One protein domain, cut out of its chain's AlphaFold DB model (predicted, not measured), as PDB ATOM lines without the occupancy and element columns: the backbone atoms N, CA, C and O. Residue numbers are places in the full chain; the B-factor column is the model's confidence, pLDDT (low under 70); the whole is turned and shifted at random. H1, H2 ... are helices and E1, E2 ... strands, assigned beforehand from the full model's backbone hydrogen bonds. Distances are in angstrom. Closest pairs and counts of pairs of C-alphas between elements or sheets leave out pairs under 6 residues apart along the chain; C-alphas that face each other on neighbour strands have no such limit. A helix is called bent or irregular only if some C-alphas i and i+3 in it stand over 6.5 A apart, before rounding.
ATOM      1  N   GLU A   7      10.707  -2.102  41.204       80.12
ATOM      2  CA  GLU A   7      11.407  -0.823  41.201       80.12
ATOM      3  C   GLU A   7      11.438  -0.213  42.607       80.12
ATOM      4  O   GLU A   7      12.497   0.207  43.071       80.12
ATOM      5  N   TRP A   8      10.314  -0.240  43.336       83.44
ATOM      6  CA  TRP A   8      10.301   0.233  44.718       83.44
ATOM      7  C   TRP A   8      11.190  -0.637  45.586       83.44
ATOM      8  O   TRP A   8      11.986  -0.107  46.358       83.44
ATOM      9  N   GLN A   9      11.081  -1.962  45.477       80.00
ATOM     10  CA  GLN A   9      11.880  -2.871  46.292       80.00
ATOM     11  C   GLN A   9      13.377  -2.667  46.074       80.00
ATOM     12  O   GLN A   9      14.085  -2.536  47.063       80.00
ATOM     13  N   VAL A  10      13.845  -2.524  44.832       75.44
ATOM     14  CA  VAL A  10      15.269  -2.319  44.512       75.44
ATOM     15  C   VAL A  10      15.849  -1.081  45.208       75.44
ATOM     16  O   VAL A  10      16.931  -1.160  45.782       75.44
ATOM     17  N   PHE A  11      15.139   0.050  45.223       77.56
ATOM     18  CA  PHE A  11      15.648   1.259  45.891       77.56
ATOM     19  C   PHE A  11      15.414   1.260  47.393       77.56
ATOM     20  O   PHE A  11      16.212   1.788  48.162       77.56
ATOM     21  N   SER A  12      14.299   0.687  47.822       77.75
ATOM     22  CA  SER A  12      13.869   0.793  49.205       77.75
ATOM     23  C   SER A  12      14.556  -0.226  50.119       77.75
ATOM     24  O   SER A  12      14.562  -0.023  51.329       77.75
ATOM     25  N   VAL A  13      15.167  -1.288  49.574       78.12
ATOM     26  CA  VAL A  13      16.036  -2.220  50.320       78.12
ATOM     27  C   VAL A  13      17.453  -1.679  50.554       78.12
ATOM     28  O   VAL A  13      18.255  -2.364  51.173       78.12
ATOM     29  N   ALA A  14      17.815  -0.482  50.093       81.00
ATOM     30  CA  ALA A  14      19.126   0.071  50.424       81.00
ATOM     31  C   ALA A  14      19.184   0.487  51.907       81.00
ATOM     32  O   ALA A  14      18.245   1.095  52.426       81.00
ATOM     33  N   ARG A  15      20.297   0.197  52.598       88.12
ATOM     34  CA  ARG A  15      20.523   0.723  53.955       88.12
ATOM     35  C   ARG A  15      20.674   2.245  53.908       88.12
ATOM     36  O   ARG A  15      21.265   2.750  52.944       88.12
ATOM     37  N   PRO A  16      20.226   2.985  54.940       87.81
ATOM     38  CA  PRO A  16      20.448   4.424  55.021       87.81
ATOM     39  C   PRO A  16      21.914   4.799  54.752       87.81
ATOM     40  O   PRO A  16      22.834   4.191  55.301       87.81
ATOM     41  N   GLY A  17      22.135   5.781  53.875       87.44
ATOM     42  CA  GLY A  17      23.477   6.215  53.454       87.44
ATOM     43  C   GLY A  17      24.121   5.378  52.339       87.44
ATOM     44  O   GLY A  17      25.254   5.665  51.947       87.44
ATOM     45  N   THR A  18      23.412   4.383  51.800       89.25
ATOM     46  CA  THR A  18      23.852   3.575  50.654       89.25
ATOM     47  C   THR A  18      22.862   3.668  49.504       89.25
ATOM     48  O   THR A  18      21.682   3.949  49.703       89.25
ATOM     49  N   VAL A  19      23.345   3.423  48.293       85.94
ATOM     50  CA  VAL A  19      22.510   3.288  47.100       85.94
ATOM     51  C   VAL A  19      23.129   2.248  46.174       85.94
ATOM     52  O   VAL A  19      24.350   2.200  46.019       85.94
ATOM     53  N   ASP A  20      22.298   1.405  45.570       84.44
ATOM     54  CA  ASP A  20      22.706   0.603  44.420       84.44
ATOM     55  C   ASP A  20      22.630   1.500  43.176       84.44
ATOM     56  O   ASP A  20      21.552   1.809  42.665       84.44
ATOM     57  N   THR A  21      23.783   1.982  42.713       78.31
ATOM     58  CA  THR A  21      23.855   2.841  41.521       78.31
ATOM     59  C   THR A  21      23.705   2.062  40.216       78.31
ATOM     60  O   THR A  21      23.617   2.679  39.155       78.31
ATOM     61  N   SER A  22      23.655   0.734  40.284       80.12
ATOM     62  CA  SER A  22      23.363  -0.154  39.163       80.12
ATOM     63  C   SER A  22      21.881  -0.512  39.098       80.12
ATOM     64  O   SER A  22      21.436  -1.046  38.100       80.12
ATOM     65  N   ALA A  23      21.058  -0.130  40.075       80.19
ATOM     66  CA  ALA A  23      19.612  -0.352  40.036       80.19
ATOM     67  C   ALA A  23      18.925   0.155  38.747       80.19
ATOM     68  O   ALA A  23      17.983  -0.473  38.266       80.19
ATOM     69  N   VAL A  24      19.391   1.281  38.185       83.31
ATOM     70  CA  VAL A  24      18.885   1.838  36.915       83.31
ATOM     71  C   VAL A  24      19.684   1.309  35.714       83.31
ATOM     72  O   VAL A  24      19.098   0.629  34.870       83.31
ATOM     73  N   PRO A  25      21.005   1.563  35.603       85.06
ATOM     74  CA  PRO A  25      21.833   0.940  34.579       85.06
ATOM     75  C   PRO A  25      22.203  -0.474  35.018       85.06
ATOM     76  O   PRO A  25      23.331  -0.729  35.417       85.06
ATOM     77  N   THR A  26      21.235  -1.382  35.047       86.69
ATOM     78  CA  THR A  26      21.467  -2.677  35.688       86.69
ATOM     79  C   THR A  26      22.377  -3.579  34.867       86.69
ATOM     80  O   THR A  26      22.133  -3.858  33.693       86.69
ATOM     81  N   ASP A  27      23.448  -4.006  35.532       86.38
ATOM     82  CA  ASP A  27      24.339  -5.104  35.181       86.38
ATOM     83  C   ASP A  27      23.925  -6.416  35.861       86.38
ATOM     84  O   ASP A  27      24.673  -7.392  35.827       86.38
ATOM     85  N   GLN A  28      22.743  -6.433  36.492       87.50
ATOM     86  CA  GLN A  28      22.236  -7.553  37.275       87.50
ATOM     87  C   GLN A  28      23.223  -7.937  38.381       87.50
ATOM     88  O   GLN A  28      23.462  -9.115  38.633       87.50
ATOM     89  N   VAL A  29      23.800  -6.928  39.041       87.81
ATOM     90  CA  VAL A  29      24.596  -7.079  40.255       87.81
ATOM     91  C   VAL A  29      24.023  -6.170  41.339       87.81
ATOM     92  O   VAL A  29      24.113  -4.951  41.245       87.81
ATOM     93  N   ASN A  30      23.504  -6.759  42.414       86.50
ATOM     94  CA  ASN A  30      23.128  -6.055  43.637       86.50
ATOM     95  C   ASN A  30      24.389  -5.499  44.313       86.50
ATOM     96  O   ASN A  30      25.143  -6.243  44.955       86.50
ATOM     97  N   ASN A  31      24.656  -4.205  44.144       85.38
ATOM     98  CA  ASN A  31      25.922  -3.584  44.532       85.38
ATOM     99  C   ASN A  31      25.770  -2.306  45.374       85.38
ATOM    100  O   ASN A  31      26.334  -1.263  45.025       85.38
ATOM    101  N   PRO A  32      25.117  -2.375  46.552       87.25
ATOM    102  CA  PRO A  32      24.958  -1.212  47.415       87.25
ATOM    103  C   PRO A  32      26.309  -0.556  47.740       87.25
ATOM    104  O   PRO A  32      27.294  -1.217  48.106       87.25
ATOM    105  N   GLY A  33      26.341   0.768  47.575       89.12
ATOM    106  CA  GLY A  33      27.522   1.606  47.712       89.12
ATOM    107  C   GLY A  33      27.278   2.852  48.565       89.12
ATOM    108  O   GLY A  33      26.335   3.603  48.337       89.12
ATOM    109  N   THR A  34      28.184   3.119  49.503       90.75
ATOM    110  CA  THR A  34      28.345   4.411  50.183       90.75
ATOM    111  C   THR A  34      28.995   5.430  49.255       90.75
ATOM    112  O   THR A  34      29.840   5.068  48.423       90.75
ATOM    113  N   VAL A  35      28.735   6.712  49.502       85.94
ATOM    114  CA  VAL A  35      29.462   7.820  48.868       85.94
ATOM    115  C   VAL A  35      30.956   7.763  49.234       85.94
ATOM    116  O   VAL A  35      31.335   7.371  50.337       85.94
ATOM    117  N   ASN A  36      31.832   8.095  48.286       87.25
ATOM    118  CA  ASN A  36      33.268   8.191  48.551       87.25
ATOM    119  C   ASN A  36      33.615   9.474  49.300       87.25
ATOM    120  O   ASN A  36      32.978  10.503  49.097       87.25
ATOM    121  N   PRO A  42      42.518  16.964  47.205       92.69
ATOM    122  CA  PRO A  42      43.846  17.254  46.655       92.69
ATOM    123  C   PRO A  42      44.935  16.254  47.069       92.69
ATOM    124  O   PRO A  42      45.891  16.066  46.319       92.69
ATOM    125  N   ARG A  43      44.768  15.606  48.230       93.88
ATOM    126  CA  ARG A  43      45.712  14.656  48.835       93.88
ATOM    127  C   ARG A  43      45.394  13.194  48.525       93.88
ATOM    128  O   ARG A  43      46.200  12.326  48.843       93.88
ATOM    129  N   ARG A  44      44.257  12.916  47.878       93.75
ATOM    130  CA  ARG A  44      43.936  11.581  47.370       93.75
ATOM    131  C   ARG A  44      44.984  11.145  46.333       93.75
ATOM    132  O   ARG A  44      45.298  11.959  45.455       93.75
ATOM    133  N   PRO A  45      45.495   9.899  46.386       92.50
ATOM    134  CA  PRO A  45      46.503   9.412  45.447       92.50
ATOM    135  C   PRO A  45      46.111   9.622  43.983       92.50
ATOM    136  O   PRO A  45      44.991   9.308  43.572       92.50
ATOM    137  N   LYS A  46      47.052  10.162  43.204       89.75
ATOM    138  CA  LYS A  46      46.879  10.473  41.774       89.75
ATOM    139  C   LYS A  46      47.982   9.892  40.895       89.75
ATOM    140  O   LYS A  46      48.034  10.196  39.712       89.75
ATOM    141  N   GLU A  47      48.924   9.130  41.454       85.38
ATOM    142  CA  GLU A  47      50.077   8.633  40.694       85.38
ATOM    143  C   GLU A  47      49.778   7.394  39.835       85.38
ATOM    144  O   GLU A  47      50.703   6.857  39.227       85.38
ATOM    145  N   PHE A  48      48.524   6.945  39.759       90.69
ATOM    146  CA  PHE A  48      48.138   5.805  38.932       90.69
ATOM    147  C   PHE A  48      48.121   6.203  37.458       90.69
ATOM    148  O   PHE A  48      47.328   7.051  37.051       90.69
ATOM    149  N   GLU A  49      49.025   5.616  36.678       95.06
ATOM    150  CA  GLU A  49      49.095   5.812  35.233       95.06
ATOM    151  C   GLU A  49      48.166   4.822  34.525       95.06
ATOM    152  O   GLU A  49      48.265   3.612  34.733       95.06
ATOM    153  N   GLU A  50      47.273   5.341  33.691       96.00
ATOM    154  CA  GLU A  50      46.269   4.573  32.956       96.00
ATOM    155  C   GLU A  50      46.298   4.961  31.468       96.00
ATOM    156  O   GLU A  50      46.572   6.112  31.111       96.00
ATOM    157  N   ASP A  51      45.980   4.010  30.589       97.69
ATOM    158  CA  ASP A  51      45.763   4.252  29.163       97.69
ATOM    159  C   ASP A  51      44.337   4.789  28.953       97.69
ATOM    160  O   ASP A  51      43.350   4.051  29.010       97.69
ATOM    161  N   VAL A  52      44.209   6.102  28.742       97.19
ATOM    162  CA  VAL A  52      42.928   6.824  28.750       97.19
ATOM    163  C   VAL A  52      42.516   7.255  27.343       97.19
ATOM    164  O   VAL A  52      43.070   8.199  26.763       97.19
ATOM    165  N   LEU A  53      41.484   6.593  26.810       95.56
ATOM    166  CA  LEU A  53      40.771   7.004  25.601       95.56
ATOM    167  C   LEU A  53      39.613   7.941  25.971       95.56
ATOM    168  O   LEU A  53      38.570   7.477  26.419       95.56
ATOM    169  N   LYS A  54      39.775   9.253  25.766       95.19
ATOM    170  CA  LYS A  54      38.733  10.253  26.076       95.19
ATOM    171  C   LYS A  54      38.734  11.441  25.124       95.19
ATOM    172  O   LYS A  54      39.663  11.626  24.336       95.19
ATOM    173  N   TRP A  55      37.696  12.263  25.240       94.50
ATOM    174  CA  TRP A  55      37.524  13.521  24.519       94.50
ATOM    175  C   TRP A  55      38.318  14.650  25.181       94.50
ATOM    176  O   TRP A  55      38.055  15.010  26.324       94.50
ATOM    177  N   ARG A  56      39.271  15.243  24.460       94.00
ATOM    178  CA  ARG A  56      40.100  16.358  24.950       94.00
ATOM    179  C   ARG A  56      39.801  17.626  24.168       94.00
ATOM    180  O   ARG A  56      39.564  17.551  22.967       94.00
ATOM    181  N   LYS A  57      39.837  18.786  24.833       93.69
ATOM    182  CA  LYS A  57      39.662  20.090  24.171       93.69
ATOM    183  C   LYS A  57      40.699  20.256  23.050       93.69
ATOM    184  O   LYS A  57      41.884  20.012  23.259       93.69
ATOM    185  N   ALA A  58      40.241  20.697  21.887       93.62
ATOM    186  CA  ALA A  58      41.021  20.956  20.685       93.62
ATOM    187  C   ALA A  58      40.563  22.278  20.050       93.62
ATOM    188  O   ALA A  58      39.441  22.729  20.278       93.62
ATOM    189  N   LYS A  59      41.424  22.907  19.241       94.12
ATOM    190  CA  LYS A  59      41.070  24.151  18.530       94.12
ATOM    191  C   LYS A  59      40.321  23.894  17.225       94.12
ATOM    192  O   LYS A  59      39.509  24.710  16.811       94.12
ATOM    193  N   THR A  60      40.617  22.781  16.570       92.88
ATOM    194  CA  THR A  60      40.050  22.401  15.278       92.88
ATOM    195  C   THR A  60      39.891  20.890  15.225       92.88
ATOM    196  O   THR A  60      40.539  20.163  15.982       92.88
ATOM    197  N   CYS A  61      39.040  20.426  14.314       91.44
ATOM    198  CA  CYS A  61      38.982  19.024  13.933       91.44
ATOM    199  C   CYS A  61      39.716  18.790  12.612       91.44
ATOM    200  O   CYS A  61      39.678  19.663  11.739       91.44
ATOM    201  N   PRO A  62      40.377  17.630  12.434       87.75
ATOM    202  CA  PRO A  62      40.901  17.232  11.134       87.75
ATOM    203  C   PRO A  62      39.785  17.204  10.083       87.75
ATOM    204  O   PRO A  62      38.670  16.784  10.384       87.75
ATOM    205  N   ALA A  63      40.091  17.589   8.841       74.69
ATOM    206  CA  ALA A  63      39.100  17.708   7.762       74.69
ATOM    207  C   ALA A  63      38.348  16.400   7.432       74.69
ATOM    208  O   ALA A  63      37.268  16.445   6.854       74.69
ATOM    209  N   VAL A  64      38.915  15.246   7.796       69.44
ATOM    210  CA  VAL A  64      38.359  13.902   7.559       69.44
ATOM    211  C   VAL A  64      37.877  13.205   8.836       69.44
ATOM    212  O   VAL A  64      37.501  12.037   8.782       69.44
ATOM    213  N   ALA A  65      37.912  13.875   9.992       72.88
ATOM    214  CA  ALA A  65      37.483  13.261  11.243       72.88
ATOM    215  C   ALA A  65      35.959  13.088  11.260       72.88
ATOM    216  O   ALA A  65      35.214  14.028  10.981       72.88
ATOM    217  N   ASN A  66      35.496  11.890  11.618       80.62
ATOM    218  CA  ASN A  66      34.079  11.667  11.878       80.62
ATOM    219  C   ASN A  66      33.690  12.227  13.259       80.62
ATOM    220  O   ASN A  66      34.532  12.433  14.137       80.62
ATOM    221  N   GLU A  67      32.392  12.424  13.478       78.44
ATOM    222  CA  GLU A  67      31.866  13.032  14.707       78.44
ATOM    223  C   GLU A  67      32.073  12.191  15.980       78.44
ATOM    224  O   GLU A  67      31.786  12.677  17.071       78.44
ATOM    225  N   ARG A  68      32.565  10.947  15.865       84.06
ATOM    226  CA  ARG A  68      32.961  10.083  16.994       84.06
ATOM    227  C   ARG A  68      34.445  10.192  17.352       84.06
ATOM    228  O   ARG A  68      34.863   9.708  18.405       84.06
ATOM    229  N   GLU A  69      35.232  10.835  16.499       90.38
ATOM    230  CA  GLU A  69      36.665  11.065  16.682       90.38
ATOM    231  C   GLU A  69      36.967  12.530  16.977       90.38
ATOM    232  O   GLU A  69      37.863  12.832  17.766       90.38
ATOM    233  N   CYS A  70      36.231  13.453  16.363       93.69
ATOM    234  CA  CYS A  70      36.359  14.870  16.643       93.69
ATOM    235  C   CYS A  70      35.056  15.618  16.378       93.69
ATOM    236  O   CYS A  70      34.354  15.339  15.410       93.69
ATOM    237  N   TRP A  71      34.748  16.602  17.220       93.56
ATOM    238  CA  TRP A  71      33.581  17.452  17.034       93.56
ATOM    239  C   TRP A  71      33.839  18.901  17.460       93.56
ATOM    240  O   TRP A  71      34.446  19.141  18.504       93.56
ATOM    241  N   CYS A  72      33.349  19.864  16.675       93.25
ATOM    242  CA  CYS A  72      33.383  21.298  16.978       93.25
ATOM    243  C   CYS A  72      31.970  21.834  17.210       93.25
ATOM    244  O   CYS A  72      31.053  21.490  16.466       93.25
ATOM    245  N   GLU A  73      31.799  22.716  18.199       93.25
ATOM    246  CA  GLU A  73      30.498  23.340  18.451       93.25
ATOM    247  C   GLU A  73      30.116  24.298  17.302       93.25
ATOM    248  O   GLU A  73      30.859  25.247  17.026       93.25
ATOM    249  N   PRO A  74      28.959  24.100  16.632       90.75
ATOM    250  CA  PRO A  74      28.520  24.981  15.555       90.75
ATOM    251  C   PRO A  74      28.431  26.441  16.007       90.75
ATOM    252  O   PRO A  74      27.849  26.751  17.046       90.75
ATOM    253  N   GLY A  75      29.009  27.347  15.216       92.06
ATOM    254  CA  GLY A  75      29.024  28.782  15.515       92.06
ATOM    255  C   GLY A  75      29.998  29.207  16.622       92.06
ATOM    256  O   GLY A  75      29.962  30.368  17.026       92.06
ATOM    257  N   ARG A  76      30.871  28.314  17.115       92.06
ATOM    258  CA  ARG A  76      31.913  28.648  18.100       92.06
ATOM    259  C   ARG A  76      33.304  28.248  17.615       92.06
ATOM    260  O   ARG A  76      33.742  27.112  17.786       92.06
ATOM    261  N   GLU A  77      34.016  29.213  17.046       91.94
ATOM    262  CA  GLU A  77      35.396  29.022  16.601       91.94
ATOM    263  C   GLU A  77      36.307  28.594  17.764       91.94
ATOM    264  O   GLU A  77      36.201  29.098  18.883       91.94
ATOM    265  N   GLY A  78      37.196  27.629  17.515       92.12
ATOM    266  CA  GLY A  78      38.165  27.174  18.513       92.12
ATOM    267  C   GLY A  78      37.608  26.249  19.599       92.12
ATOM    268  O   GLY A  78      38.382  25.800  20.444       92.12
ATOM    269  N   LYS A  79      36.298  25.961  19.610       94.56
ATOM    270  CA  LYS A  79      35.653  25.117  20.625       94.56
ATOM    271  C   LYS A  79      35.376  23.717  20.076       94.56
ATOM    272  O   LYS A  79      34.250  23.391  19.695       94.56
ATOM    273  N   CYS A  80      36.426  22.900  20.033       94.25
ATOM    274  CA  CYS A  80      36.364  21.524  19.555       94.25
ATOM    275  C   CYS A  80      36.837  20.527  20.614       94.25
ATOM    276  O   CYS A  80      37.471  20.885  21.609       94.25
ATOM    277  N   TRP A  81      36.539  19.253  20.383       94.88
ATOM    278  CA  TRP A  81      37.012  18.135  21.182       94.88
ATOM    279  C   TRP A  81      37.463  17.014  20.265       94.88
ATOM    280  O   TRP A  81      36.741  16.655  19.340       94.88
ATOM    281  N   GLN A  82      38.622  16.435  20.556       94.81
ATOM    282  CA  GLN A  82      39.169  15.294  19.841       94.81
ATOM    283  C   GLN A  82      39.319  14.112  20.792       94.81
ATOM    284  O   GLN A  82      39.943  14.213  21.854       94.81
ATOM    285  N   ARG A  83      38.760  12.972  20.397       94.69
ATOM    286  CA  ARG A  83      38.945  11.704  21.086       94.69
ATOM    287  C   ARG A  83      40.334  11.161  20.769       94.69
ATOM    288  O   ARG A  83      40.735  11.070  19.614       94.69
ATOM    289  N   SER A  84      41.101  10.834  21.800       94.81
ATOM    290  CA  SER A  84      42.461  10.309  21.639       94.81
ATOM    291  C   SER A  84      42.827   9.361  22.774       94.81
ATOM    292  O   SER A  84      42.270   9.458  23.867       94.81
ATOM    293  N   LEU A  85      43.757   8.442  22.523       96.94
ATOM    294  CA  LEU A  85      44.355   7.591  23.550       96.94
ATOM    295  C   LEU A  85      45.637   8.257  24.056       96.94
ATOM    296  O   LEU A  85      46.501   8.597  23.249       96.94
ATOM    297  N   GLN A  86      45.754   8.461  25.366       97.25
ATOM    298  CA  GLN A  86      46.977   8.972  25.995       97.25
ATOM    299  C   GLN A  86      47.182   8.321  27.360       97.25
ATOM    300  O   GLN A  86      46.211   7.967  28.029       97.25
ATOM    301  N   LYS A  87      48.443   8.218  27.785       97.12
ATOM    302  CA  LYS A  87      48.791   7.857  29.160       97.12
ATOM    303  C   LYS A  87      48.562   9.043  30.080       97.12
ATOM    304  O   LYS A  87      49.133  10.112  29.861       97.12
ATOM    305  N   GLU A  88      47.747   8.854  31.109       95.25
ATOM    306  CA  GLU A  88      47.422   9.902  32.072       95.25
ATOM    307  C   GLU A  88      47.486   9.396  33.507       95.25
ATOM    308  O   GLU A  88      47.193   8.241  33.804       95.25
ATOM    309  N   LYS A  89      47.849  10.310  34.406       94.81
ATOM    310  CA  LYS A  89      47.760  10.107  35.847       94.81
ATOM    311  C   LYS A  89      46.358  10.464  36.318       94.81
ATOM    312  O   LYS A  89      45.945  11.612  36.156       94.81
ATOM    313  N   VAL A  90      45.650   9.506  36.905       92.88
ATOM    314  CA  VAL A  90      44.257   9.685  37.332       92.88
ATOM    315  C   VAL A  90      44.069   9.370  38.811       92.88
ATOM    316  O   VAL A  90      44.831   8.620  39.425       92.88
ATOM    317  N   ARG A  91      43.016   9.948  39.390       90.56
ATOM    318  CA  ARG A  91      42.463   9.484  40.662       90.56
ATOM    319  C   ARG A  91      41.409   8.433  40.353       90.56
ATOM    320  O   ARG A  91      40.634   8.575  39.416       90.56
ATOM    321  N   HIS A  92      41.355   7.389  41.162       89.31
ATOM    322  CA  HIS A  92      40.348   6.343  41.027       89.31
ATOM    323  C   HIS A  92      39.225   6.592  42.011       89.31
ATOM    324  O   HIS A  92      39.222   6.007  43.093       89.31
ATOM    325  N   ILE A  93      38.325   7.522  41.691       86.88
ATOM    326  CA  ILE A  93      37.424   8.060  42.704       86.88
ATOM    327  C   ILE A  93      36.429   6.997  43.179       86.88
ATOM    328  O   ILE A  93      36.208   6.900  44.392       86.88
ATOM    329  N   LEU A  94      35.881   6.177  42.279       88.50
ATOM    330  CA  LEU A  94      34.989   5.059  42.600       88.50
ATOM    331  C   LEU A  94      35.715   3.874  43.263       88.50
ATOM    332  O   LEU A  94      36.922   3.700  43.115       88.50
ATOM    333  N   LYS A  95      34.986   3.036  44.025       86.81
ATOM    334  CA  LYS A  95      35.621   2.001  44.871       86.81
ATOM    335  C   LYS A  95      36.321   0.890  44.071       86.81
ATOM    336  O   LYS A  95      37.117   0.181  44.665       86.81
ATOM    337  N   GLY A  96      36.036   0.694  42.782       86.12
ATOM    338  CA  GLY A  96      36.804  -0.188  41.889       86.12
ATOM    339  C   GLY A  96      37.774   0.574  40.970       86.12
ATOM    340  O   GLY A  96      38.580  -0.039  40.264       86.12
ATOM    341  N   GLY A  97      37.734   1.910  41.000       87.88
ATOM    342  CA  GLY A  97      38.438   2.806  40.083       87.88
ATOM    343  C   GLY A  97      37.840   2.845  38.685       87.88
ATOM    344  O   GLY A  97      38.578   2.989  37.714       87.88
ATOM    345  N   GLU A  98      36.527   2.655  38.589       88.06
ATOM    346  CA  GLU A  98      35.801   2.530  37.332       88.06
ATOM    347  C   GLU A  98      35.762   3.848  36.540       88.06
ATOM    348  O   GLU A  98      35.784   3.828  35.319       88.06
ATOM    349  N   ASP A  99      35.834   4.995  37.216       84.88
ATOM    350  CA  ASP A  99      35.948   6.338  36.634       84.88
ATOM    351  C   ASP A  99      37.403   6.735  36.330       84.88
ATOM    352  O   ASP A  99      37.892   7.814  36.658       84.88
ATOM    353  N   SER A 100      38.119   5.818  35.689       92.25
ATOM    354  CA  SER A 100      39.566   5.877  35.447       92.25
ATOM    355  C   SER A 100      39.987   6.796  34.294       92.25
ATOM    356  O   SER A 100      41.140   6.747  33.876       92.25
ATOM    357  N   ILE A 101      39.098   7.651  33.779       93.31
ATOM    358  CA  ILE A 101      39.438   8.607  32.709       93.31
ATOM    359  C   ILE A 101      39.695  10.040  33.203       93.31
ATOM    360  O   ILE A 101      40.106  10.888  32.408       93.31
ATOM    361  N   GLY A 102      39.521  10.302  34.503       92.31
ATOM    362  CA  GLY A 102      39.865  11.573  35.146       92.31
ATOM    363  C   GLY A 102      38.730  12.198  35.964       92.31
ATOM    364  O   GLY A 102      37.563  11.834  35.840       92.31
ATOM    365  N   ASP A 103      39.086  13.173  36.808       91.31
ATOM    366  CA  ASP A 103      38.154  13.776  37.775       91.31
ATOM    367  C   ASP A 103      36.998  14.529  37.106       91.31
ATOM    368  O   ASP A 103      35.871  14.517  37.600       91.31
ATOM    369  N   ASN A 104      37.272  15.190  35.977       93.38
ATOM    370  CA  ASN A 104      36.269  15.959  35.246       93.38
ATOM    371  C   ASN A 104      35.150  15.045  34.751       93.38
ATOM    372  O   ASN A 104      33.972  15.333  34.940       93.38
ATOM    373  N   GLU A 105      35.507  13.923  34.142       93.06
ATOM    374  CA  GLU A 105      34.546  12.979  33.599       93.06
ATOM    375  C   GLU A 105      33.874  12.147  34.699       93.06
ATOM    376  O   GLU A 105      32.682  11.850  34.591       93.06
ATOM    377  N   ALA A 106      34.574  11.871  35.808       91.06
ATOM    378  CA  ALA A 106      33.961  11.322  37.014       91.06
ATOM    379  C   ALA A 106      32.809  12.214  37.514       91.06
ATOM    380  O   ALA A 106      31.712  11.714  37.780       91.06
ATOM    381  N   VAL A 107      33.024  13.536  37.577       92.38
ATOM    382  CA  VAL A 107      31.995  14.532  37.935       92.38
ATOM    383  C   VAL A 107      30.910  14.631  36.863       92.38
ATOM    384  O   VAL A 107      29.725  14.611  37.191       92.38
ATOM    385  N   GLN A 108      31.281  14.704  35.583       93.38
ATOM    386  CA  GLN A 108      30.329  14.786  34.472       93.38
ATOM    387  C   GLN A 108      29.319  13.633  34.511       93.38
ATOM    388  O   GLN A 108      28.113  13.862  34.411       93.38
ATOM    389  N   ARG A 109      29.801  12.403  34.724       91.50
ATOM    390  CA  ARG A 109      28.967  11.200  34.812       91.50
ATOM    391  C   ARG A 109      27.921  11.297  35.924       91.50
ATOM    392  O   ARG A 109      26.808  10.811  35.747       91.50
ATOM    393  N   VAL A 110      28.230  11.946  37.053       89.31
ATOM    394  CA  VAL A 110      27.259  12.152  38.146       89.31
ATOM    395  C   VAL A 110      26.048  12.947  37.660       89.31
ATOM    396  O   VAL A 110      24.922  12.554  37.952       89.31
ATOM    397  N   TYR A 111      26.247  14.003  36.864       90.44
ATOM    398  CA  TYR A 111      25.140  14.795  36.317       90.44
ATOM    399  C   TYR A 111      24.263  14.000  35.344       90.44
ATOM    400  O   TYR A 111      23.043  14.183  35.328       90.44
ATOM    401  N   ILE A 112      24.869  13.112  34.552       88.69
ATOM    402  CA  ILE A 112      24.142  12.211  33.646       88.69
ATOM    403  C   ILE A 112      23.316  11.213  34.462       88.69
ATOM    404  O   ILE A 112      22.113  11.102  34.237       88.69
ATOM    405  N   ASN A 113      23.927  10.582  35.472       85.38
ATOM    406  CA  ASN A 113      23.271   9.638  36.385       85.38
ATOM    407  C   ASN A 113      22.026  10.215  37.073       85.38
ATOM    408  O   ASN A 113      21.074   9.481  37.316       85.38
ATOM    409  N   ILE A 114      22.017  11.514  37.386       86.12
ATOM    410  CA  ILE A 114      20.874  12.185  38.031       86.12
ATOM    411  C   ILE A 114      19.877  12.801  37.034       86.12
ATOM    412  O   ILE A 114      19.011  13.573  37.438       86.12
ATOM    413  N   GLY A 115      19.976  12.475  35.739       87.88
ATOM    414  CA  GLY A 115      18.946  12.797  34.743       87.88
ATOM    415  C   GLY A 115      19.322  13.844  33.697       87.88
ATOM    416  O   GLY A 115      18.513  14.131  32.812       87.88
ATOM    417  N   SER A 116      20.534  14.408  33.728       91.31
ATOM    418  CA  SER A 116      20.934  15.368  32.690       91.31
ATOM    419  C   SER A 116      20.941  14.700  31.315       91.31
ATOM    420  O   SER A 116      21.507  13.623  31.139       91.31
ATOM    421  N   CYS A 117      20.318  15.360  30.335       93.12
ATOM    422  CA  CYS A 117      20.239  14.902  28.944       93.12
ATOM    423  C   CYS A 117      19.579  13.521  28.750       93.12
ATOM    424  O   CYS A 117      19.831  12.883  27.735       93.12
ATOM    425  N   ALA A 118      18.739  13.058  29.684       91.19
ATOM    426  CA  ALA A 118      18.199  11.693  29.720       91.19
ATOM    427  C   ALA A 118      17.686  11.141  28.379       91.19
ATOM    428  O   ALA A 118      18.189  10.119  27.906       91.19
ATOM    429  N   GLU A 119      16.743  11.842  27.748       89.94
ATOM    430  CA  GLU A 119      16.089  11.420  26.499       89.94
ATOM    431  C   GLU A 119      17.042  11.370  25.297       89.94
ATOM    432  O   GLU A 119      16.849  10.581  24.373       89.94
ATOM    433  N   VAL A 120      18.081  12.208  25.327       90.06
ATOM    434  CA  VAL A 120      19.032  12.386  24.226       90.06
ATOM    435  C   VAL A 120      20.225  11.445  24.370       90.06
ATOM    436  O   VAL A 120      20.707  10.919  23.375       90.06
ATOM    437  N   CYS A 121      20.696  11.236  25.600       88.62
ATOM    438  CA  CYS A 121      22.002  10.649  25.877       88.62
ATOM    439  C   CYS A 121      21.985   9.192  26.318       88.62
ATOM    440  O   CYS A 121      22.896   8.460  25.959       88.62
ATOM    441  N   TRP A 122      21.057   8.781  27.191       89.06
ATOM    442  CA  TRP A 122      21.310   7.564  27.978       89.06
ATOM    443  C   TRP A 122      20.090   6.713  28.323       89.06
ATOM    444  O   TRP A 122      20.247   5.506  28.467       89.06
ATOM    445  N   VAL A 123      18.864   7.248  28.366       89.75
ATOM    446  CA  VAL A 123      17.662   6.416  28.628       89.75
ATOM    447  C   VAL A 123      17.484   5.332  27.564       89.75
ATOM    448  O   VAL A 123      17.085   4.209  27.855       89.75
ATOM    449  N   ASN A 124      17.860   5.653  26.329       89.25
ATOM    450  CA  ASN A 124      17.826   4.759  25.174       89.25
ATOM    451  C   ASN A 124      18.833   3.602  25.245       89.25
ATOM    452  O   ASN A 124      18.759   2.681  24.433       89.25
ATOM    453  N   HIS A 125      19.753   3.675  26.202       91.88
ATOM    454  CA  HIS A 125      20.841   2.739  26.411       91.88
ATOM    455  C   HIS A 125      20.632   1.852  27.646       91.88
ATOM    456  O   HIS A 125      21.462   0.989  27.923       91.88
ATOM    457  N   LEU A 126      19.536   2.049  28.388       91.56
ATOM    458  CA  LEU A 126      19.183   1.243  29.552       91.56
ATOM    459  C   LEU A 126      18.537  -0.080  29.145       91.56
ATOM    460  O   LEU A 126      17.799  -0.166  28.161       91.56
ATOM    461  N   THR A 127      18.751  -1.105  29.966       88.06
ATOM    462  CA  THR A 127      18.001  -2.355  29.857       88.06
ATOM    463  C   THR A 127      16.602  -2.186  30.454       88.06
ATOM    464  O   THR A 127      16.423  -1.681  31.560       88.06
ATOM    465  N   ASN A 128      15.587  -2.611  29.711       85.56
ATOM    466  CA  ASN A 128      14.218  -2.728  30.178       85.56
ATOM    467  C   ASN A 128      14.055  -4.083  30.861       85.56
ATOM    468  O   ASN A 128      14.205  -5.128  30.222       85.56
ATOM    469  N   LEU A 129      13.694  -4.080  32.144       80.25
ATOM    470  CA  LEU A 129      13.579  -5.314  32.912       80.25
ATOM    471  C   LEU A 129      12.538  -6.301  32.350       80.25
ATOM    472  O   LEU A 129      12.642  -7.503  32.578       80.25
ATOM    473  N   ARG A 130      11.559  -5.810  31.586       78.69
ATOM    474  CA  ARG A 130      10.452  -6.608  31.041       78.69
ATOM    475  C   ARG A 130      10.690  -7.104  29.610       78.69
ATOM    476  O   ARG A 130       9.918  -7.936  29.146       78.69
ATOM    477  N   GLU A 131      11.733  -6.623  28.929       84.19
ATOM    478  CA  GLU A 131      12.072  -7.032  27.558       84.19
ATOM    479  C   GLU A 131      12.910  -8.318  27.558       84.19
ATOM    480  O   GLU A 131      13.965  -8.372  28.200       84.19
ATOM    481  N   LEU A 132      12.450  -9.336  26.829       82.69
ATOM    482  CA  LEU A 132      13.047 -10.676  26.763       82.69
ATOM    483  C   LEU A 132      13.497 -11.070  25.348       82.69
ATOM    484  O   LEU A 132      14.200 -12.070  25.210       82.69
ATOM    485  N   ASP A 133      13.126 -10.315  24.313       81.75
ATOM    486  CA  ASP A 133      13.565 -10.545  22.939       81.75
ATOM    487  C   ASP A 133      14.925  -9.860  22.694       81.75
ATOM    488  O   ASP A 133      15.009  -8.630  22.732       81.75
ATOM    489  N   PRO A 134      16.002 -10.620  22.407       85.25
ATOM    490  CA  PRO A 134      17.336 -10.070  22.170       85.25
ATOM    491  C   PRO A 134      17.451  -9.164  20.940       85.25
ATOM    492  O   PRO A 134      18.448  -8.455  20.813       85.25
ATOM    493  N   SER A 135      16.464  -9.173  20.042       84.94
ATOM    494  CA  SER A 135      16.413  -8.279  18.883       84.94
ATOM    495  C   SER A 135      15.778  -6.918  19.186       84.94
ATOM    496  O   SER A 135      15.931  -5.984  18.395       84.94
ATOM    497  N   GLN A 136      15.090  -6.780  20.324       85.00
ATOM    498  CA  GLN A 136      14.398  -5.552  20.697       85.00
ATOM    499  C   GLN A 136      15.291  -4.592  21.480       85.00
ATOM    500  O   GLN A 136      16.207  -4.957  22.227       85.00
ATOM    501  N   ARG A 137      14.968  -3.306  21.347       84.94
ATOM    502  CA  ARG A 137      15.584  -2.247  22.141       84.94
ATOM    503  C   ARG A 137      15.267  -2.438  23.624       84.94
ATOM    504  O   ARG A 137      14.125  -2.667  24.004       84.94
ATOM    505  N   GLY A 138      16.280  -2.264  24.470       86.69
ATOM    506  CA  GLY A 138      16.156  -2.458  25.915       86.69
ATOM    507  C   GLY A 138      16.330  -3.912  26.360       86.69
ATOM    508  O   GLY A 138      16.177  -4.199  27.544       86.69
ATOM    509  N   PHE A 139      16.691  -4.845  25.472       87.75
ATOM    510  CA  PHE A 139      17.103  -6.178  25.912       87.75
ATOM    511  C   PHE A 139      18.382  -6.144  26.762       87.75
ATOM    512  O   PHE A 139      18.446  -6.749  27.829       87.75
ATOM    513  N   GLY A 140      19.396  -5.410  26.323       88.06
ATOM    514  CA  GLY A 140      20.627  -5.183  27.073       88.06
ATOM    515  C   GLY A 140      20.865  -3.697  27.279       88.06
ATOM    516  O   GLY A 140      20.209  -2.862  26.652       88.06
ATOM    517  N   GLN A 141      21.820  -3.376  28.144       90.88
ATOM    518  CA  GLN A 141      22.401  -2.042  28.129       90.88
ATOM    519  C   GLN A 141      23.323  -1.883  26.911       90.88
ATOM    520  O   GLN A 141      23.805  -2.871  26.356       90.88
ATOM    521  N   THR A 142      23.554  -0.644  26.490       92.56
ATOM    522  CA  THR A 142      24.534  -0.295  25.444       92.56
ATOM    523  C   THR A 142      25.349   0.927  25.884       92.56
ATOM    524  O   THR A 142      24.894   1.642  26.772       92.56
ATOM    525  N   PRO A 143      26.533   1.205  25.312       93.38
ATOM    526  CA  PRO A 143      27.336   2.362  25.710       93.38
ATOM    527  C   PRO A 143      26.686   3.701  25.369       93.38
ATOM    528  O   PRO A 143      26.183   3.871  24.258       93.38
ATOM    529  N   VAL A 144      26.778   4.669  26.286       92.88
ATOM    530  CA  VAL A 144      26.538   6.085  25.965       92.88
ATOM    531  C   VAL A 144      27.680   6.622  25.100       92.88
ATOM    532  O   VAL A 144      28.850   6.439  25.430       92.88
ATOM    533  N   ASP A 145      27.341   7.340  24.028       92.06
ATOM    534  CA  ASP A 145      28.300   8.012  23.142       92.06
ATOM    535  C   ASP A 145      28.484   9.472  23.599       92.06
ATOM    536  O   ASP A 145      27.593  10.316  23.438       92.06
ATOM    537  N   ILE A 146      29.641   9.795  24.196       93.19
ATOM    538  CA  ILE A 146      29.920  11.151  24.700       93.19
ATOM    539  C   ILE A 146      29.919  12.173  23.552       93.19
ATOM    540  O   ILE A 146      29.515  13.322  23.751       93.19
ATOM    541  N   GLY A 147      30.347  11.779  22.348       92.19
ATOM    542  CA  GLY A 147      30.330  12.639  21.164       92.19
ATOM    543  C   GLY A 147      28.905  13.008  20.758       92.19
ATOM    544  O   GLY A 147      28.597  14.188  20.569       92.19
ATOM    545  N   GLN A 148      28.018  12.014  20.723       92.31
ATOM    546  CA  GLN A 148      26.589  12.192  20.464       92.31
ATOM    547  C   GLN A 148      25.925  13.074  21.530       92.31
ATOM    548  O   GLN A 148      25.264  14.059  21.199       92.31
ATOM    549  N   CYS A 149      26.186  12.805  22.810       93.06
ATOM    550  CA  CYS A 149      25.725  13.642  23.916       93.06
ATOM    551  C   CYS A 149      26.151  15.102  23.785       93.06
ATOM    552  O   CYS A 149      25.342  16.019  23.963       93.06
ATOM    553  N   ARG A 150      27.430  15.323  23.470       92.44
ATOM    554  CA  ARG A 150      27.998  16.658  23.317       92.44
ATOM    555  C   ARG A 150      27.380  17.405  22.148       92.44
ATOM    556  O   ARG A 150      27.118  18.599  22.287       92.44
ATOM    557  N   ARG A 151      27.126  16.728  21.030       91.88
ATOM    558  CA  ARG A 151      26.426  17.285  19.867       91.88
ATOM    559  C   ARG A 151      25.000  17.696  20.199       91.88
ATOM    560  O   ARG A 151      24.629  18.864  20.049       91.88
ATOM    561  N   ASP A 152      24.229  16.741  20.697       93.25
ATOM    562  CA  ASP A 152      22.774  16.830  20.687       93.25
ATOM    563  C   ASP A 152      22.237  17.515  21.960       93.25
ATOM    564  O   ASP A 152      21.165  18.124  21.941       93.25
ATOM    565  N   CYS A 153      22.993  17.507  23.069       93.88
ATOM    566  CA  CYS A 153      22.570  18.111  24.331       93.88
ATOM    567  C   CYS A 153      23.369  19.370  24.706       93.88
ATOM    568  O   CYS A 153      24.508  19.319  25.170       93.88
ATOM    569  N   ARG A 154      22.717  20.539  24.647       92.19
ATOM    570  CA  ARG A 154      23.312  21.812  25.111       92.19
ATOM    571  C   ARG A 154      23.694  21.812  26.596       92.19
ATOM    572  O   ARG A 154      24.688  22.430  26.967       92.19
ATOM    573  N   ASN A 155      22.924  21.119  27.441       92.06
ATOM    574  CA  ASN A 155      23.185  21.060  28.882       92.06
ATOM    575  C   ASN A 155      24.452  20.247  29.180       92.06
ATOM    576  O   ASN A 155      25.176  20.587  30.109       92.06
ATOM    577  N   PHE A 156      24.764  19.243  28.352       94.00
ATOM    578  CA  PHE A 156      26.016  18.493  28.439       94.00
ATOM    579  C   PHE A 156      27.219  19.424  28.260       94.00
ATOM    580  O   PHE A 156      28.100  19.473  29.114       94.00
ATOM    581  N   ARG A 157      27.203  20.255  27.209       92.81
ATOM    582  CA  ARG A 157      28.251  21.262  26.958       92.81
ATOM    583  C   ARG A 157      28.347  22.293  28.081       92.81
ATOM    584  O   ARG A 157      29.440  22.676  28.479       92.81
ATOM    585  N   ALA A 158      27.207  22.719  28.628       92.75
ATOM    586  CA  ALA A 158      27.187  23.648  29.754       92.75
ATOM    587  C   ALA A 158      27.842  23.059  31.016       92.75
ATOM    588  O   ALA A 158      28.494  23.800  31.756       92.75
ATOM    589  N   ILE A 159      27.689  21.753  31.258       93.75
ATOM    590  CA  ILE A 159      28.401  21.044  32.329       93.75
ATOM    591  C   ILE A 159      29.899  21.000  32.013       93.75
ATOM    592  O   ILE A 159      30.695  21.379  32.865       93.75
ATOM    593  N   GLU A 160      30.290  20.623  30.789       93.25
ATOM    594  CA  GLU A 160      31.700  20.559  30.360       93.25
ATOM    595  C   GLU A 160      32.461  21.870  30.519       93.25
ATOM    596  O   GLU A 160      33.628  21.869  30.919       93.25
ATOM    597  N   ASP A 161      31.796  22.989  30.243       93.56
ATOM    598  CA  ASP A 161      32.366  24.323  30.407       93.56
ATOM    599  C   ASP A 161      32.660  24.671  31.882       93.56
ATOM    600  O   ASP A 161      33.363  25.645  32.121       93.56
ATOM    601  N   ARG A 162      32.141  23.897  32.854       95.56
ATOM    602  CA  ARG A 162      32.216  24.161  34.308       95.56
ATOM    603  C   ARG A 162      32.895  23.055  35.123       95.56
ATOM    604  O   ARG A 162      32.945  23.137  36.351       95.56
ATOM    605  N   LEU A 163      33.355  21.977  34.482       94.88
ATOM    606  CA  LEU A 163      33.861  20.799  35.200       94.88
ATOM    607  C   LEU A 163      35.058  21.135  36.092       94.88
ATOM    608  O   LEU A 163      35.111  20.662  37.223       94.88
ATOM    609  N   ALA A 164      35.972  21.985  35.622       94.56
ATOM    610  CA  ALA A 164      37.154  22.367  36.389       94.56
ATOM    611  C   ALA A 164      36.779  23.130  37.670       94.56
ATOM    612  O   ALA A 164      37.332  22.863  38.736       94.56
ATOM    613  N   GLU A 165      35.806  24.036  37.587       96.62
ATOM    614  CA  GLU A 165      35.286  24.809  38.713       96.62
ATOM    615  C   GLU A 165      34.544  23.915  39.709       96.62
ATOM    616  O   GLU A 165      34.724  24.060  40.918       96.62
ATOM    617  N   ILE A 166      33.750  22.955  39.223       94.81
ATOM    618  CA  ILE A 166      33.055  21.987  40.082       94.81
ATOM    619  C   ILE A 166      34.070  21.084  40.792       94.81
ATOM    620  O   ILE A 166      33.965  20.882  42.000       94.81
ATOM    621  N   VAL A 167      35.087  20.579  40.085       93.88
ATOM    622  CA  VAL A 167      36.168  19.788  40.692       93.88
ATOM    623  C   VAL A 167      36.921  20.615  41.738       93.88
ATOM    624  O   VAL A 167      37.173  20.115  42.833       93.88
ATOM    625  N   ALA A 168      37.228  21.884  41.452       94.19
ATOM    626  CA  ALA A 168      37.871  22.782  42.410       94.19
ATOM    627  C   ALA A 168      37.004  23.015  43.659       94.19
ATOM    628  O   ALA A 168      37.518  22.976  44.778       94.19
ATOM    629  N   PHE A 169      35.690  23.187  43.487       94.69
ATOM    630  CA  PHE A 169      34.738  23.298  44.592       94.69
ATOM    631  C   PHE A 169      34.708  22.026  45.449       94.69
ATOM    632  O   PHE A 169      34.846  22.105  46.669       94.69
ATOM    633  N   LEU A 170      34.600  20.846  44.831       91.75
ATOM    634  CA  LEU A 170      34.621  19.569  45.552       91.75
ATOM    635  C   LEU A 170      35.955  19.359  46.289       91.75
ATOM    636  O   LEU A 170      35.972  18.869  47.416       91.75
ATOM    637  N   ALA A 171      37.069  19.803  45.703       91.56
ATOM    638  CA  ALA A 171      38.397  19.730  46.305       91.56
ATOM    639  C   ALA A 171      38.626  20.710  47.476       91.56
ATOM    640  O   ALA A 171      39.623  20.593  48.203       91.56
ATOM    641  N   ALA A 172      37.707  21.651  47.709       92.38
ATOM    642  CA  ALA A 172      37.756  22.556  48.852       92.38
ATOM    643  C   ALA A 172      37.352  21.874  50.172       92.38
ATOM    644  O   ALA A 172      37.687  22.382  51.242       92.38
TER     645      ALA A 172
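This is residues 7 to 36 and 42 to 172 of the 533 residues of the protein "Cytochrome c domain-containing protein" of Candidatus Rokubacteria bacterium (UniProt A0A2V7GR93). Two long antiparallel strands, E1 and E3, make a sharply bent ribbon on one side of the domain, with the short E2 beside E3. A loosely joined group of short helices makes the middle, with H4 over the sheet and H2 packed on H6, while H1 and the long loop of residues 13 to 36 lie far from the sheet. The printed part has 161 residues, with six named helices and three named strands in the order H1 E1 E2 E3 H2 H3 H4 H5 H6; the sheet order is E1 E3 E2, all antiparallel. The class is mixed, helices and strands, though under half of the residues are in named elements. The whole is compact, with a radius of gyration of the C-alphas of 17.5 A and spans of 49 by 45 by 26 A.

E1, residues 48 to 58, bends by 76 degrees at residue 51, and its neighbour E3, residues 80 to 90, bends by 91 degrees at residue 87. N 52 and O 86 are within hydrogen-bond range at 2.8 A. E2, residues 70 to 72, forms a hairpin with E3, and N 81 and O 71 are 2.8 A apart. H4, residues 146 to 152, is on the sheet at a height of 9.3 A. The closest C-alphas of E2 and H4, those of Trp 71 and Gly 147, are 7.1 A apart. H3, residues 118 to 121, touches H4, with the C-alphas of Cys 121 and Cys 149 closest at 5.2 A. H5, residues 154 to 160, only just touches H4, with 3 pairs of C-alphas within 8 A, and only at the corner; Arg 150 and Phe 156 have the closest C-alphas, 5.8 A apart. H2, residues 103 to 113, touches H6, residues 163 to 170, about perpendicular at 88 degrees, with the C-alphas of Asn 104 and Leu 163 closest at 5.4 A. H1, residues 7 to 12, touches no helix and is not on the sheet. Each O i to N i+4 pair is within hydrogen-bond range in H1, H4, H5 and H6, and 5 of 7 are in H2; H3 is too short for such a pair.

E1 begins at C-alpha 48 (48.138, 5.805, 38.932) and is 24.8 A long; E3 is 22.8 A and H2 15.5 A. H1 begins at C-alpha 7 (11.407, -0.823, 41.201), and H6 ends at C-alpha 170 (34.621, 19.569, 45.552).

The C-alphas farthest apart, those of Arg 15 and Ala 63, are 52.6 A apart. Residues 37 to 41 are not printed, and C-alphas 36 and 42 are 14.1 A apart across the cut. The links E1 to E2, E3 to H2 and H3 to H4 are long. Mean pLDDT of the printed part is 89.5, and residue 64 is under 70.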